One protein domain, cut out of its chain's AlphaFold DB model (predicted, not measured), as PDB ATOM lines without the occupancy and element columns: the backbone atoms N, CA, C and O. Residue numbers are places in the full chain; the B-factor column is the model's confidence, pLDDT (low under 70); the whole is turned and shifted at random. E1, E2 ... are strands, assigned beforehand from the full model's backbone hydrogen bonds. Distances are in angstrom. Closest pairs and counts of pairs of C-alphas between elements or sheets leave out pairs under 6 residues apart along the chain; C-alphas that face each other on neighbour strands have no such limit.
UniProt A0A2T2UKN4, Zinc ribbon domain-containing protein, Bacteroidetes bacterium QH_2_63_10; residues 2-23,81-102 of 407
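This is residues 2 to 23 and 81 to 102 of the 407 residues of the protein "Zinc ribbon domain-containing protein" of Bacteroidetes bacterium QH_2_63_10 (UniProt A0A2T2UKN4). With little regular structure, this is two small lobes of mostly loop, one after the other along the longest axis: residues 2 to 23, with the hairpin E1 and E2, and residues 81 to 102, a folded stretch with no named element. The 44 printed residues hold no named helix and two named strands, E1 then E2, in one antiparallel sheet; the class is all strand, with 6 residues in named elements. The outline is elongated, 31 by 20 by 17 A, yet only just compact, close to loose, with a radius of gyration of the C-alphas of 11.0 A.

Look first at E1, residues 5 to 7, and E2, residues 14 to 16, an antiparallel hairpin at 136 degrees between directions. C-alphas 5 and 16 face each other at 4.4 A. N 6 and O 15 are within hydrogen-bond range at 2.8 A, as are N 15 and O 6 at 2.8 A.

Find C-alpha 5 at (15.876, 44.421, -7.650); from there E1 runs 6.8 A to Thr 7. A short link of 6 residues leads to E2, which runs 6.9 A to C-alpha 16 at (17.071, 43.660, -3.448).

The C-alphas farthest apart are those of Glu 18 and Gln 81, 31.6 A. Residues 24 to 80 are not printed; C-alphas 23 and 81 are 23.9 A apart across the cut. The pLDDT is under 70 at residues 2 to 3 and 102.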
ATOM      1  N   THR A   2       8.446  38.139  -9.350       49.53
ATOM      2  CA  THR A   2       9.802  38.683  -9.478       49.53
ATOM      3  C   THR A   2       9.971  39.708  -8.369       49.53
ATOM      4  O   THR A   2       9.255  40.700  -8.376       49.53
ATOM      5  N   ALA A   3      10.844  39.438  -7.397       64.25
ATOM      6  CA  ALA A   3      11.191  40.439  -6.396       64.25
ATOM      7  C   ALA A   3      11.899  41.608  -7.092       64.25
ATOM      8  O   ALA A   3      12.806  41.377  -7.899       64.25
ATOM      9  N   ASP A   4      11.477  42.835  -6.798       81.88
ATOM     10  CA  ASP A   4      12.084  44.021  -7.382       81.88
ATOM     11  C   ASP A   4      13.540  44.164  -6.918       81.88
ATOM     12  O   ASP A   4      13.878  44.014  -5.739       81.88
ATOM     13  N   SER A   5      14.431  44.411  -7.878       88.25
ATOM     14  CA  SER A   5      15.876  44.421  -7.650       88.25
ATOM     15  C   SER A   5      16.535  45.602  -8.344       88.25
ATOM     16  O   SER A   5      16.381  45.777  -9.554       88.25
ATOM     17  N   GLN A   6      17.342  46.347  -7.598       89.06
ATOM     18  CA  GLN A   6      18.216  47.394  -8.114       89.06
ATOM     19  C   GLN A   6      19.572  46.837  -8.561       89.06
ATOM     20  O   GLN A   6      19.969  45.726  -8.208       89.06
ATOM     21  N   THR A   7      20.306  47.618  -9.352       88.62
ATOM     22  CA  THR A   7      21.677  47.285  -9.760       88.62
ATOM     23  C   THR A   7      22.664  48.072  -8.908       88.62
ATOM     24  O   THR A   7      22.636  49.299  -8.913       88.62
ATOM     25  N   CYS A   8      23.565  47.387  -8.201       86.31
ATOM     26  CA  CYS A   8      24.600  48.041  -7.403       86.31
ATOM     27  C   CYS A   8      25.494  48.927  -8.297       86.31
ATOM     28  O   CYS A   8      26.161  48.388  -9.190       86.31
ATOM     29  N   PRO A   9      25.602  50.244  -8.033       79.94
ATOM     30  CA  PRO A   9      26.316  51.182  -8.908       79.94
ATOM     31  C   PRO A   9      27.832  50.935  -8.969       79.94
ATOM     32  O   PRO A   9      28.514  51.416  -9.869       79.94
ATOM     33  N   SER A  10      28.380  50.178  -8.013       78.44
ATOM     34  CA  SER A  10      29.817  49.919  -7.900       78.44
ATOM     35  C   SER A  10      30.275  48.638  -8.608       78.44
ATOM     36  O   SER A  10      31.365  48.625  -9.180       78.44
ATOM     37  N   CYS A  11      29.459  47.575  -8.602       79.88
ATOM     38  CA  CYS A  11      29.843  46.261  -9.141       79.88
ATOM     39  C   CYS A  11      28.863  45.646 -10.154       79.88
ATOM     40  O   CYS A  11      29.168  44.595 -10.709       79.88
ATOM     41  N   GLY A  12      27.696  46.252 -10.395       79.69
ATOM     42  CA  GLY A  12      26.706  45.737 -11.349       79.69
ATOM     43  C   GLY A  12      25.921  44.500 -10.888       79.69
ATOM     44  O   GLY A  12      25.182  43.924 -11.683       79.69
ATOM     45  N   ALA A  13      26.059  44.067  -9.630       85.75
ATOM     46  CA  ALA A  13      25.235  42.991  -9.076       85.75
ATOM     47  C   ALA A  13      23.770  43.433  -8.935       85.75
ATOM     48  O   ALA A  13      23.516  44.574  -8.548       85.75
ATOM     49  N   ARG A  14      22.817  42.520  -9.168       89.19
ATOM     50  CA  ARG A  14      21.434  42.722  -8.711       89.19
ATOM     51  C   ARG A  14      21.383  42.584  -7.195       89.19
ATOM     52  O   ARG A  14      21.921  41.623  -6.648       89.19
ATOM     53  N   VAL A  15      20.739  43.541  -6.551       90.75
ATOM     54  CA  VAL A  15      20.573  43.663  -5.103       90.75
ATOM     55  C   VAL A  15      19.079  43.913  -4.847       90.75
ATOM     56  O   VAL A  15      18.466  44.634  -5.639       90.75
ATOM     57  N   PRO A  16      18.451  43.327  -3.811       89.25
ATOM     58  CA  PRO A  16      17.071  43.660  -3.448       89.25
ATOM     59  C   PRO A  16      16.888  45.172  -3.240       89.25
ATOM     60  O   PRO A  16      17.822  45.850  -2.807       89.25
ATOM     61  N   LEU A  17      15.698  45.718  -3.522       84.38
ATOM     62  CA  LEU A  17      15.412  47.131  -3.210       84.38
ATOM     63  C   LEU A  17      15.559  47.449  -1.709       84.38
ATOM     64  O   LEU A  17      15.960  48.551  -1.356       84.38
ATOM     65  N   GLU A  18      15.298  46.463  -0.851       84.25
ATOM     66  CA  GLU A  18      15.314  46.558   0.617       84.25
ATOM     67  C   GLU A  18      16.718  46.417   1.244       84.25
ATOM     68  O   GLU A  18      16.848  46.441   2.464       84.25
ATOM     69  N   ALA A  19      17.775  46.201   0.452       85.88
ATOM     70  CA  ALA A  19      19.108  45.910   0.981       85.88
ATOM     71  C   ALA A  19      20.031  47.142   0.975       85.88
ATOM     72  O   ALA A  19      20.560  47.526  -0.070       85.88
ATOM     73  N   ASP A  20      20.323  47.669   2.171       88.44
ATOM     74  CA  ASP A  20      21.200  48.832   2.427       88.44
ATOM     75  C   ASP A  20      22.616  48.713   1.834       88.44
ATOM     76  O   ASP A  20      23.367  49.690   1.726       88.44
ATOM     77  N   ARG A  21      23.059  47.487   1.532       90.94
ATOM     78  CA  ARG A  21      24.420  47.191   1.089       90.94
ATOM     79  C   ARG A  21      24.444  45.979   0.163       90.94
ATOM     80  O   ARG A  21      23.824  44.959   0.421       90.94
ATOM     81  N   CYS A  22      25.228  46.078  -0.905       88.50
ATOM     82  CA  CYS A  22      25.407  45.005  -1.875       88.50
ATOM     83  C   CYS A  22      26.185  43.825  -1.269       88.50
ATOM     84  O   CYS A  22      27.375  43.967  -0.978       88.50
ATOM     85  N   ASP A  23      25.566  42.645  -1.178       82.62
ATOM     86  CA  ASP A  23      26.184  41.423  -0.630       82.62
ATOM     87  C   ASP A  23      27.482  41.001  -1.336       82.62
ATOM     88  O   ASP A  23      28.367  40.400  -0.723       82.62
ATOM     89  N   GLN A  81      34.596  38.736 -22.934       85.31
ATOM     90  CA  GLN A  81      34.929  37.378 -22.463       85.31
ATOM     91  C   GLN A  81      33.754  36.392 -22.513       85.31
ATOM     92  O   GLN A  81      33.973  35.192 -22.643       85.31
ATOM     93  N   CYS A  82      32.508  36.859 -22.369       84.81
ATOM     94  CA  CYS A  82      31.341  35.965 -22.266       84.81
ATOM     95  C   CYS A  82      30.108  36.392 -23.079       84.81
ATOM     96  O   CYS A  82      29.053  35.773 -22.947       84.81
ATOM     97  N   GLY A  83      30.208  37.464 -23.873       84.31
ATOM     98  CA  GLY A  83      29.127  37.983 -24.718       84.31
ATOM     99  C   GLY A  83      27.939  38.590 -23.965       84.31
ATOM    100  O   GLY A  83      26.974  39.001 -24.594       84.31
ATOM    101  N   TRP A  84      27.974  38.643 -22.630       86.81
ATOM    102  CA  TRP A  84      26.857  39.146 -21.830       86.81
ATOM    103  C   TRP A  84      26.686  40.659 -21.969       86.81
ATOM    104  O   TRP A  84      27.668  41.403 -21.903       86.81
ATOM    105  N   GLU A  85      25.440  41.095 -22.111       87.31
ATOM    106  CA  GLU A  85      25.049  42.500 -22.163       87.31
ATOM    107  C   GLU A  85      25.018  43.116 -20.758       87.31
ATOM    108  O   GLU A  85      24.522  42.513 -19.806       87.31
ATOM    109  N   ASN A  86      25.574  44.316 -20.609       82.56
ATOM    110  CA  ASN A  86      25.626  45.038 -19.341       82.56
ATOM    111  C   ASN A  86      25.083  46.461 -19.516       82.56
ATOM    112  O   ASN A  86      25.232  47.045 -20.596       82.56
ATOM    113  N   PRO A  87      24.479  47.040 -18.461       80.44
ATOM    114  CA  PRO A  87      23.950  48.395 -18.518       80.44
ATOM    115  C   PRO A  87      25.061  49.430 -18.780       80.44
ATOM    116  O   PRO A  87      26.223  49.204 -18.416       80.44
ATOM    117  N   PRO A  88      24.724  50.579 -19.391       77.69
ATOM    118  CA  PRO A  88      25.689  51.631 -19.690       77.69
ATOM    119  C   PRO A  88      26.390  52.128 -18.417       77.69
ATOM    120  O   PRO A  88      25.758  52.373 -17.392       77.69
ATOM    121  N   GLY A  89      27.715  52.286 -18.485       73.69
ATOM    122  CA  GLY A  89      28.549  52.703 -17.349       73.69
ATOM    123  C   GLY A  89      28.978  51.577 -16.395       73.69
ATOM    124  O   GLY A  89      29.753  51.836 -15.471       73.69
ATOM    125  N   ALA A  90      28.545  50.329 -16.612       81.94
ATOM    126  CA  ALA A  90      29.045  49.187 -15.851       81.94
ATOM    127  C   ALA A  90      30.570  49.031 -16.018       81.94
ATOM    128  O   ALA A  90      31.080  48.897 -17.129       81.94
ATOM    129  N   ARG A  91      31.310  49.008 -14.902       84.38
ATOM    130  CA  ARG A  91      32.774  48.797 -14.902       84.38
ATOM    131  C   ARG A  91      33.180  47.322 -14.946       84.38
ATOM    132  O   ARG A  91      34.325  47.019 -15.273       84.38
ATOM    133  N   TYR A  92      32.256  46.420 -14.628       86.00
ATOM    134  CA  TYR A  92      32.468  44.976 -14.558       86.00
ATOM    135  C   TYR A  92      31.251  44.240 -15.127       86.00
ATOM    136  O   TYR A  92      30.126  44.730 -15.046       86.00
ATOM    137  N   CYS A  93      31.478  43.064 -15.706       88.62
ATOM    138  CA  CYS A  93      30.433  42.223 -16.265       88.62
ATOM    139  C   CYS A  93      29.627  41.548 -15.149       88.62
ATOM    140  O   CYS A  93      30.169  40.750 -14.386       88.62
ATOM    141  N   SER A  94      28.316  41.782 -15.113       84.56
ATOM    142  CA  SER A  94      27.405  41.216 -14.105       84.56
ATOM    143  C   SER A  94      27.320  39.679 -14.120       84.56
ATOM    144  O   SER A  94      26.940  39.081 -13.116       84.56
ATOM    145  N   ARG A  95      27.706  39.022 -15.228       82.00
ATOM    146  CA  ARG A  95      27.691  37.552 -15.370       82.00
ATOM    147  C   ARG A  95      29.023  36.860 -15.069       82.00
ATOM    148  O   ARG A  95      29.004  35.795 -14.460       82.00
ATOM    149  N   CYS A  96      30.156  37.402 -15.525       85.56
ATOM    150  CA  CYS A  96      31.473  36.756 -15.364       85.56
ATOM    151  C   CYS A  96      32.468  37.520 -14.476       85.56
ATOM    152  O   CYS A  96      33.528  36.983 -14.173       85.56
ATOM    153  N   GLY A  97      32.155  38.750 -14.058       80.25
ATOM    154  CA  GLY A  97      33.019  39.585 -13.217       80.25
ATOM    155  C   GLY A  97      34.169  40.297 -13.938       80.25
ATOM    156  O   GLY A  97      34.819  41.137 -13.322       80.25
ATOM    157  N   GLU A  98      34.415  40.013 -15.223       88.25
ATOM    158  CA  GLU A  98      35.483  40.663 -15.999       88.25
ATOM    159  C   GLU A  98      35.315  42.187 -16.040       88.25
ATOM    160  O   GLU A  98      34.195  42.686 -16.173       88.25
ATOM    161  N   ARG A  99      36.421  42.938 -15.993       85.88
ATOM    162  CA  ARG A  99      36.384  44.394 -16.133       85.88
ATOM    163  C   ARG A  99      36.001  44.768 -17.565       85.88
ATOM    164  O   ARG A  99      36.713  44.457 -18.519       85.88
ATOM    165  N   LEU A 100      34.899  45.493 -17.716       84.56
ATOM    166  CA  LEU A 100      34.478  46.003 -19.018       84.56
ATOM    167  C   LEU A 100      35.442  47.115 -19.447       84.56
ATOM    168  O   LEU A 100      35.751  48.025 -18.675       84.56
ATOM    169  N   GLN A 101      35.964  47.006 -20.669       73.12
ATOM    170  CA  GLN A 101      36.856  48.015 -21.230       73.12
ATOM    171  C   GLN A 101      36.033  49.220 -21.671       73.12
ATOM    172  O   GLN A 101      35.143  49.090 -22.511       73.12
ATOM    173  N   ASP A 102      36.355  50.397 -21.136       65.00
ATOM    174  CA  ASP A 102      35.735  51.635 -21.589       65.00
ATOM    175  C   ASP A 102      36.367  52.086 -22.913       65.00
ATOM    176  O   ASP A 102      37.335  52.844 -22.968       65.00
TER     177      ASP A 102